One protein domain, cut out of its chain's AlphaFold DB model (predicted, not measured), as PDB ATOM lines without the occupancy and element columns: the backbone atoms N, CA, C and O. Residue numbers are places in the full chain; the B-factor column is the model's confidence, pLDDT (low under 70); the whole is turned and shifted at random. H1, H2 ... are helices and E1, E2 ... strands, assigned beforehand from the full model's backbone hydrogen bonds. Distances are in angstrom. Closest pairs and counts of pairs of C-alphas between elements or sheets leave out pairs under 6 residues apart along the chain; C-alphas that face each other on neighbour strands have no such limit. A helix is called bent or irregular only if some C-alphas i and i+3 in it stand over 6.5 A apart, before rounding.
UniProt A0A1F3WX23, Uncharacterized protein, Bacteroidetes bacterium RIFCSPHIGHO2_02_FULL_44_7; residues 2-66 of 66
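Overview. This is residues 2 to 66 of the 66 residues of an uncharacterized protein of Bacteroidetes bacterium RIFCSPHIGHO2_02_FULL_44_7 (UniProt A0A1F3WX23). What is the main picture? A long ribbon of two antiparallel strands, E1 and E2, makes the long axis, with H1 at one end and little H4 beyond the other. H2 and H3 meet in a corner to one side, and the chain after H3 returns to E1 at residues 42 to 43. What is it made of? The 65 printed residues, with the order H1, E1, H2, H3, H4, E2, are of mixed class, helices and strands. They are only just compact, close to loose, with a radius of gyration of the C-alphas of 12.4 A and spans of 34 by 26 by 18 A.

Along the chain. Where are the strands? E1, residues 12 to 18, is 17.7 A long, and E2, residues 60 to 65, is 16.9 A, ending at C-alpha 65 (-26.870, 21.954, -9.085). Where are the helices? H1 is residues 2 to 9, 10.7 A, from C-alpha 2 (-25.011, 34.880, 1.881); H2 is 21 to 29, 13.8 A; H3 is 31 to 38, 11.1 A; H4 is 49 to 53, 6.0 A. H2 is irregular: C-alphas 22 and 25 are 7.2 A apart.

Arrangement. How do the strands pair? E1 and E2 are antiparallel at 153 degrees, with N 15 and O 62 within hydrogen-bond range at 2.9 A. Residues 16 to 17 of E1 also pair, parallel, with residues 42 to 43. What lies near E1? The closest C-alphas of H1 and E1, Ala 7 and Lys 13, are 5.4 A apart. How do the other helices stand? H2 and H3 touch only at the corner, about perpendicular at 76 degrees, with C-alphas of Leu 27 and Gly 33 closest at 5.2 A. H2 and H4 are close but not clearly touching, the closest C-alphas, Met 21 and Asn 52, being 6.8 A apart. Are the helix backbones complete? Every O i to N i+4 pair is within hydrogen-bond range in H1, H3 and H4, and 3 of 5 are in H2.

Size, cuts and confidence. How large is it? The two C-alphas farthest apart, Lys 9 and Pro 49, are 35.3 A apart. Is anything cut or uncertain? The printed part has no cut and no long link, and no printed residue is under 70 in pLDDT.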
ATOM      1  N   GLU A   2     -23.745  34.448   2.511       91.50
ATOM      2  CA  GLU A   2     -25.011  34.880   1.881       91.50
ATOM      3  C   GLU A   2     -25.161  34.447   0.415       91.50
ATOM      4  O   GLU A   2     -26.236  33.994   0.032       91.50
ATOM      5  N   LEU A   3     -24.080  34.476  -0.375       93.00
ATOM      6  CA  LEU A   3     -24.103  33.982  -1.758       93.00
ATOM      7  C   LEU A   3     -24.438  32.483  -1.838       93.00
ATOM      8  O   LEU A   3     -25.283  32.083  -2.630       93.00
ATOM      9  N   GLU A   4     -23.856  31.668  -0.954       94.31
ATOM     10  CA  GLU A   4     -24.176  30.237  -0.835       94.31
ATOM     11  C   GLU A   4     -25.644  30.025  -0.434       94.31
ATOM     12  O   GLU A   4     -26.343  29.198  -1.013       94.31
ATOM     13  N   LYS A   5     -26.165  30.813   0.519       94.88
ATOM     14  CA  LYS A   5     -27.589  30.760   0.892       94.88
ATOM     15  C   LYS A   5     -28.495  31.124  -0.287       94.88
ATOM     16  O   LYS A   5     -29.532  30.489  -0.472       94.88
ATOM     17  N   ALA A   6     -28.131  32.143  -1.065       96.81
ATOM     18  CA  ALA A   6     -28.874  32.550  -2.253       96.81
ATOM     19  C   ALA A   6     -28.839  31.469  -3.345       96.81
ATOM     20  O   ALA A   6     -29.882  31.165  -3.918       96.81
ATOM     21  N   ALA A   7     -27.689  30.833  -3.577       96.56
ATOM     22  CA  ALA A   7     -27.567  29.717  -4.514       96.56
ATOM     23  C   ALA A   7     -28.468  28.542  -4.115       96.56
ATOM     24  O   ALA A   7     -29.228  28.038  -4.941       96.56
ATOM     25  N   ARG A   8     -28.495  28.180  -2.824       96.38
ATOM     26  CA  ARG A   8     -29.341  27.081  -2.327       96.38
ATOM     27  C   ARG A   8     -30.829  27.326  -2.532       96.38
ATOM     28  O   ARG A   8     -31.557  26.392  -2.852       96.38
ATOM     29  N   LYS A   9     -31.284  28.579  -2.412       98.00
ATOM     30  CA  LYS A   9     -32.672  28.961  -2.742       98.00
ATOM     31  C   LYS A   9     -33.017  28.746  -4.221       98.00
ATOM     32  O   LYS A   9     -34.190  28.622  -4.541       98.00
ATOM     33  N   ASN A  10     -32.012  28.683  -5.091       97.69
ATOM     34  CA  ASN A  10     -32.141  28.444  -6.528       97.69
ATOM     35  C   ASN A  10     -31.732  27.012  -6.930       97.69
ATOM     36  O   ASN A  10     -31.421  26.768  -8.089       97.69
ATOM     37  N   ASN A  11     -31.730  26.057  -5.991       98.00
ATOM     38  CA  ASN A  11     -31.349  24.662  -6.229       98.00
ATOM     39  C   ASN A  11     -29.901  24.474  -6.745       98.00
ATOM     40  O   ASN A  11     -29.622  23.574  -7.537       98.00
ATOM     41  N   MET A  12     -28.982  25.334  -6.290       98.12
ATOM     42  CA  MET A  12     -27.554  25.330  -6.636       98.12
ATOM     43  C   MET A  12     -26.677  25.456  -5.379       98.12
ATOM     44  O   MET A  12     -27.142  25.867  -4.315       98.12
ATOM     45  N   LYS A  13     -25.390  25.127  -5.489       96.69
ATOM     46  CA  LYS A  13     -24.373  25.347  -4.446       96.69
ATOM     47  C   LYS A  13     -23.071  25.843  -5.060       96.69
ATOM     48  O   LYS A  13     -22.799  25.553  -6.225       96.69
ATOM     49  N   ILE A  14     -22.268  26.557  -4.277       96.50
ATOM     50  CA  ILE A  14     -20.908  26.919  -4.673       96.50
ATOM     51  C   ILE A  14     -20.057  25.649  -4.686       96.50
ATOM     52  O   ILE A  14     -19.946  24.950  -3.677       96.50
ATOM     53  N   GLU A  15     -19.455  25.357  -5.832       95.31
ATOM     54  CA  GLU A  15     -18.491  24.270  -5.985       95.31
ATOM     55  C   GLU A  15     -17.084  24.747  -5.628       95.31
ATOM     56  O   GLU A  15     -16.376  24.110  -4.845       95.31
ATOM     57  N   LYS A  16     -16.686  25.886  -6.203       94.25
ATOM     58  CA  LYS A  16     -15.302  26.347  -6.201       94.25
ATOM     59  C   LYS A  16     -15.220  27.866  -6.282       94.25
ATOM     60  O   LYS A  16     -16.040  28.517  -6.922       94.25
ATOM     61  N   VAL A  17     -14.186  28.418  -5.656       95.56
ATOM     62  CA  VAL A  17     -13.785  29.823  -5.785       95.56
ATOM     63  C   VAL A  17     -12.383  29.898  -6.387       95.56
ATOM     64  O   VAL A  17     -11.465  29.180  -5.965       95.56
ATOM     65  N   ILE A  18     -12.202  30.768  -7.377       95.56
ATOM     66  CA  ILE A  18     -10.896  31.120  -7.943       95.56
ATOM     67  C   ILE A  18     -10.528  32.501  -7.415       95.56
ATOM     68  O   ILE A  18     -11.264  33.465  -7.609       95.56
ATOM     69  N   TRP A  19      -9.405  32.564  -6.710       95.00
ATOM     70  CA  TRP A  19      -8.929  33.731  -5.978       95.00
ATOM     71  C   TRP A  19      -7.416  33.859  -6.166       95.00
ATOM     72  O   TRP A  19      -6.743  32.847  -6.388       95.00
ATOM     73  N   LYS A  20      -6.882  35.078  -6.040       96.19
ATOM     74  CA  LYS A  20      -5.441  35.347  -6.056       96.19
ATOM     75  C   LYS A  20      -4.725  34.537  -4.978       96.19
ATOM     76  O   LYS A  20      -4.918  34.782  -3.789       96.19
ATOM     77  N   MET A  21      -3.893  33.576  -5.375       95.00
ATOM     78  CA  MET A  21      -3.298  32.620  -4.434       95.00
ATOM     79  C   MET A  21      -2.455  33.304  -3.350       95.00
ATOM     80  O   MET A  21      -2.488  32.881  -2.200       95.00
ATOM     81  N   GLU A  22      -1.755  34.385  -3.696       95.38
ATOM     82  CA  GLU A  22      -0.909  35.156  -2.780       95.38
ATOM     83  C   GLU A  22      -1.710  35.868  -1.682       95.38
ATOM     84  O   GLU A  22      -1.173  36.106  -0.608       95.38
ATOM     85  N   LEU A  23      -2.996  36.152  -1.918       94.56
ATOM     86  CA  LEU A  23      -3.873  36.829  -0.956       94.56
ATOM     87  C   LEU A  23      -4.695  35.840  -0.108       94.56
ATOM     88  O   LEU A  23      -5.563  36.247   0.668       94.56
ATOM     89  N   LEU A  24      -4.506  34.526  -0.288       93.44
ATOM     90  CA  LEU A  24      -5.314  33.511   0.392       93.44
ATOM     91  C   LEU A  24      -5.098  33.531   1.910       93.44
ATOM     92  O   LEU A  24      -6.066  33.457   2.665       93.44
ATOM     93  N   ASP A  25      -3.853  33.657   2.362       94.94
ATOM     94  CA  ASP A  25      -3.536  33.652   3.793       94.94
ATOM     95  C   ASP A  25      -4.138  34.874   4.501       94.94
ATOM     96  O   ASP A  25      -4.719  34.756   5.581       94.94
ATOM     97  N   GLU A  26      -4.089  36.037   3.854       95.25
ATOM     98  CA  GLU A  26      -4.673  37.288   4.349       95.25
ATOM     99  C   GLU A  26      -6.202  37.218   4.380       95.25
ATOM    100  O   GLU A  26      -6.826  37.605   5.375       95.25
ATOM    101  N   LEU A  27      -6.810  36.648   3.329       93.38
ATOM    102  CA  LEU A  27      -8.240  36.364   3.299       93.38
ATOM    103  C   LEU A  27      -8.623  35.513   4.510       93.38
ATOM    104  O   LEU A  27      -9.517  35.909   5.258       93.38
ATOM    105  N   LEU A  28      -7.934  34.389   4.735       94.06
ATOM    106  CA  LEU A  28      -8.231  33.432   5.806       94.06
ATOM    107  C   LEU A  28      -7.911  33.951   7.216       94.06
ATOM    108  O   LEU A  28      -8.525  33.486   8.179       94.06
ATOM    109  N   ALA A  29      -7.015  34.931   7.352       96.69
ATOM    110  CA  ALA A  29      -6.720  35.590   8.622       96.69
ATOM    111  C   ALA A  29      -7.871  36.490   9.112       96.69
ATOM    112  O   ALA A  29      -8.035  36.684  10.323       96.69
ATOM    113  N   SER A  30      -8.692  37.015   8.196       96.31
ATOM    114  CA  SER A  30      -9.840  37.862   8.535       96.31
ATOM    115  C   SER A  30     -10.962  37.091   9.251       96.31
ATOM    116  O   SER A  30     -11.134  35.883   9.077       96.31
ATOM    117  N   GLU A  31     -11.799  37.791  10.022       95.81
ATOM    118  CA  GLU A  31     -12.969  37.186  10.686       95.81
ATOM    119  C   GLU A  31     -13.932  36.518   9.686       95.81
ATOM    120  O   GLU A  31     -14.460  35.430   9.931       95.81
ATOM    121  N   HIS A  32     -14.127  37.122   8.511       92.25
ATOM    122  CA  HIS A  32     -14.950  36.536   7.454       92.25
ATOM    123  C   HIS A  32     -14.259  35.360   6.752       92.25
ATOM    124  O   HIS A  32     -14.927  34.378   6.419       92.25
ATOM    125  N   GLY A  33     -12.937  35.404   6.594       93.12
ATOM    126  CA  GLY A  33     -12.140  34.297   6.071       93.12
ATOM    127  C   GLY A  33     -12.182  33.055   6.945       93.12
ATOM    128  O   GLY A  33     -12.346  31.949   6.435       93.12
ATOM    129  N   LYS A  34     -12.152  33.221   8.271       94.31
ATOM    130  CA  LYS A  34     -12.346  32.109   9.217       94.31
ATOM    131  C   LYS A  34     -13.715  31.448   9.042       94.31
ATOM    132  O   LYS A  34     -13.824  30.224   9.120       94.31
ATOM    133  N   HIS A  35     -14.768  32.229   8.787       92.81
ATOM    134  CA  HIS A  35     -16.087  31.680   8.459       92.81
ATOM    135  C   HIS A  35     -16.101  30.966   7.104       92.81
ATOM    136  O   HIS A  35     -16.714  29.907   6.986       92.81
ATOM    137  N   LEU A  36     -15.410  31.511   6.099       91.81
ATOM    138  CA  LEU A  36     -15.261  30.881   4.789       91.81
ATOM    139  C   LEU A  36     -14.535  29.532   4.900       91.81
ATOM    140  O   LEU A  36     -15.047  28.538   4.391       91.81
ATOM    141  N   ALA A  37     -13.437  29.450   5.654       91.56
ATOM    142  CA  ALA A  37     -12.721  28.195   5.899       91.56
ATOM    143  C   ALA A  37     -13.617  27.123   6.541       91.56
ATOM    144  O   ALA A  37     -13.585  25.960   6.146       91.56
ATOM    145  N   LYS A  38     -14.463  27.518   7.501       93.88
ATOM    146  CA  LYS A  38     -15.416  26.613   8.164       93.88
ATOM    147  C   LYS A  38     -16.572  26.173   7.260       93.88
ATOM    148  O   LYS A  38     -17.219  25.180   7.570       93.88
ATOM    149  N   SER A  39     -16.849  26.896   6.172       91.38
ATOM    150  CA  SER A  39     -17.968  26.589   5.270       91.38
ATOM    151  C   SER A  39     -17.730  25.371   4.373       91.38
ATOM    152  O   SER A  39     -18.681  24.853   3.796       91.38
ATOM    153  N   GLY A  40     -16.477  24.917   4.244       90.50
ATOM    154  CA  GLY A  40     -16.108  23.803   3.367       90.50
ATOM    155  C   GLY A  40     -16.082  24.144   1.871       90.50
ATOM    156  O   GLY A  40     -15.811  23.256   1.068       90.50
ATOM    157  N   ILE A  41     -16.330  25.403   1.487       93.19
ATOM    158  CA  ILE A  41     -16.198  25.864   0.098       93.19
ATOM    159  C   ILE A  41     -14.735  25.741  -0.335       93.19
ATOM    160  O   ILE A  41     -13.831  26.266   0.321       93.19
ATOM    161  N   TYR A  42     -14.501  25.057  -1.452       94.19
ATOM    162  CA  TYR A  42     -13.164  24.885  -1.998       94.19
ATOM    163  C   TYR A  42     -12.668  26.189  -2.639       94.19
ATOM    164  O   TYR A  42     -13.309  26.741  -3.530       94.19
ATOM    165  N   ILE A  43     -11.501  26.667  -2.204       94.62
ATOM    166  CA  ILE A  43     -10.772  27.763  -2.854       94.62
ATOM    167  C   ILE A  43      -9.572  27.154  -3.567       94.62
ATOM    168  O   ILE A  43      -8.824  26.368  -2.980       94.62
ATOM    169  N   THR A  44      -9.404  27.512  -4.835       93.06
ATOM    170  CA  THR A  44      -8.334  26.995  -5.689       93.06
ATOM    171  C   THR A  44      -6.965  27.304  -5.095       93.06
ATOM    172  O   THR A  44      -6.699  28.436  -4.706       93.06
ATOM    173  N   ARG A  45      -6.091  26.294  -5.044       89.00
ATOM    174  CA  ARG A  45      -4.735  26.414  -4.470       89.00
ATOM    175  C   ARG A  45      -3.610  26.298  -5.491       89.00
ATOM    176  O   ARG A  45      -2.446  26.394  -5.126       89.00
ATOM    177  N   GLN A  46      -3.956  26.000  -6.737       91.00
ATOM    178  CA  GLN A  46      -3.013  25.852  -7.834       91.00
ATOM    179  C   GLN A  46      -3.641  26.460  -9.081       91.00
ATOM    180  O   GLN A  46      -4.670  25.988  -9.563       91.00
ATOM    181  N   LEU A  47      -3.023  27.527  -9.566       92.88
ATOM    182  CA  LEU A  47      -3.378  28.218 -10.793       92.88
ATOM    183  C   LEU A  47      -2.104  28.419 -11.599       92.88
ATOM    184  O   LEU A  47      -1.041  28.685 -11.033       92.88
ATOM    185  N   GLU A  48      -2.216  28.319 -12.919       95.69
ATOM    186  CA  GLU A  48      -1.128  28.738 -13.796       95.69
ATOM    187  C   GLU A  48      -0.793  30.218 -13.536       95.69
ATOM    188  O   GLU A  48      -1.711  31.008 -13.285       95.69
ATOM    189  N   PRO A  49       0.489  30.626 -13.610       95.06
ATOM    190  CA  PRO A  49       0.910  31.979 -13.238       95.06
ATOM    191  C   PRO A  49       0.120  33.087 -13.939       95.06
ATOM    192  O   PRO A  49      -0.269  34.061 -13.298       95.06
ATOM    193  N   LEU A  50      -0.172  32.911 -15.233       95.19
ATOM    194  CA  LEU A  50      -0.965  33.863 -16.007       95.19
ATOM    195  C   LEU A  50      -2.382  33.998 -15.444       95.19
ATOM    196  O   LEU A  50      -2.819  35.109 -15.161       95.19
ATOM    197  N   ILE A  51      -3.077  32.880 -15.223       93.94
ATOM    198  CA  ILE A  51      -4.432  32.892 -14.663       93.94
ATOM    199  C   ILE A  51      -4.417  33.552 -13.287       93.94
ATOM    200  O   ILE A  51      -5.193  34.467 -13.042       93.94
ATOM    201  N   ASN A  52      -3.480  33.179 -12.418       95.69
ATOM    202  CA  ASN A  52      -3.356  33.781 -11.095       95.69
ATOM    203  C   ASN A  52      -3.047  35.291 -11.139       95.69
ATOM    204  O   ASN A  52      -3.463  36.030 -10.255       95.69
ATOM    205  N   SER A  53      -2.298  35.771 -12.136       94.12
ATOM    206  CA  SER A  53      -1.985  37.201 -12.280       94.12
ATOM    207  C   SER A  53      -3.198  38.057 -12.633       94.12
ATOM    208  O   SER A  53      -3.216  39.224 -12.276       94.12
ATOM    209  N   LEU A  54      -4.214  37.469 -13.270       94.19
ATOM    210  CA  LEU A  54      -5.421  38.180 -13.692       94.19
ATOM    211  C   LEU A  54      -6.458  38.351 -12.573       94.19
ATOM    212  O   LEU A  54      -7.465  38.989 -12.817       94.19
ATOM    213  N   HIS A  55      -6.263  37.764 -11.391       94.81
ATOM    214  CA  HIS A  55      -7.257  37.751 -10.303       94.81
ATOM    215  C   HIS A  55      -6.918  38.717  -9.157       94.81
ATOM    216  O   HIS A  55      -7.286  38.474  -8.011       94.81
ATOM    217  N   ASP A  56      -6.157  39.776  -9.420       89.69
ATOM    218  CA  ASP A  56      -5.746  40.754  -8.408       89.69
ATOM    219  C   ASP A  56      -6.853  41.753  -8.018       89.69
ATOM    220  O   ASP A  56      -6.822  42.278  -6.904       89.69
ATOM    221  N   ASP A  57      -7.856  41.965  -8.876       92.69
ATOM    222  CA  ASP A  57      -9.008  42.843  -8.623       92.69
ATOM    223  C   ASP A  57     -10.371  42.122  -8.575       92.69
ATOM    224  O   ASP A  57     -11.379  42.715  -8.173       92.69
ATOM    225  N   HIS A  58     -10.424  40.838  -8.943       94.69
ATOM    226  CA  HIS A  58     -11.659  40.060  -9.003       94.69
ATOM    227  C   HIS A  58     -11.469  38.580  -8.654       94.69
ATOM    228  O   HIS A  58     -10.364  38.048  -8.570       94.69
ATOM    229  N   PHE A  59     -12.593  37.889  -8.465       94.50
ATOM    230  CA  PHE A  59     -12.645  36.462  -8.171       94.50
ATOM    231  C   PHE A  59     -13.779  35.795  -8.941       94.50
ATOM    232  O   PHE A  59     -14.764  36.443  -9.300       94.50
ATOM    233  N   HIS A  60     -13.653  34.489  -9.164       95.81
ATOM    234  CA  HIS A  60     -14.686  33.691  -9.825       95.81
ATOM    235  C   HIS A  60     -15.309  32.731  -8.826       95.81
ATOM    236  O   HIS A  60     -14.642  32.251  -7.904       95.81
ATOM    237  N   VAL A  61     -16.598  32.461  -9.008       96.25
ATOM    238  CA  VAL A  61     -17.361  31.516  -8.196       96.25
ATOM    239  C   VAL A  61     -18.098  30.584  -9.139       96.25
ATOM    240  O   VAL A  61     -18.986  31.021  -9.871       96.25
ATOM    241  N   ASP A  62     -17.739  29.308  -9.088       96.75
ATOM    242  CA  ASP A  62     -18.390  28.257  -9.855       96.75
ATOM    243  C   ASP A  62     -19.537  27.667  -9.035       96.75
ATOM    244  O   ASP A  62     -19.416  27.433  -7.823       96.75
ATOM    245  N   PHE A  63     -20.656  27.405  -9.705       97.50
ATOM    246  CA  PHE A  63     -21.838  26.813  -9.099       97.50
ATOM    247  C   PHE A  63     -22.229  25.531  -9.819       97.50
ATOM    248  O   PHE A  63     -22.177  25.450 -11.045       97.50
ATOM    249  N   ILE A  64     -22.733  24.576  -9.047       97.44
ATOM    250  CA  ILE A  64     -23.325  23.342  -9.559       97.44
ATOM    251  C   ILE A  64     -24.735  23.158  -8.997       97.44
ATOM    252  O   ILE A  64     -25.052  23.731  -7.946       97.44
ATOM    253  N   PRO A  65     -25.598  22.369  -9.661       97.56
ATOM    254  CA  PRO A  65     -26.870  21.954  -9.085       97.56
ATOM    255  C   PRO A  65     -26.684  21.286  -7.713       97.56
ATOM    256  O   PRO A  65     -25.653  20.656  -7.451       97.56
ATOM    257  N   LEU A  66     -27.674  21.466  -6.833       91.69
ATOM    258  CA  LEU A  66     -27.700  20.835  -5.510       91.69
ATOM    259  C   LEU A  66     -27.813  19.310  -5.583       91.69
ATOM    260  O   LEU A  66     -28.657  18.819  -6.366       91.69
TER     261      LEU A  66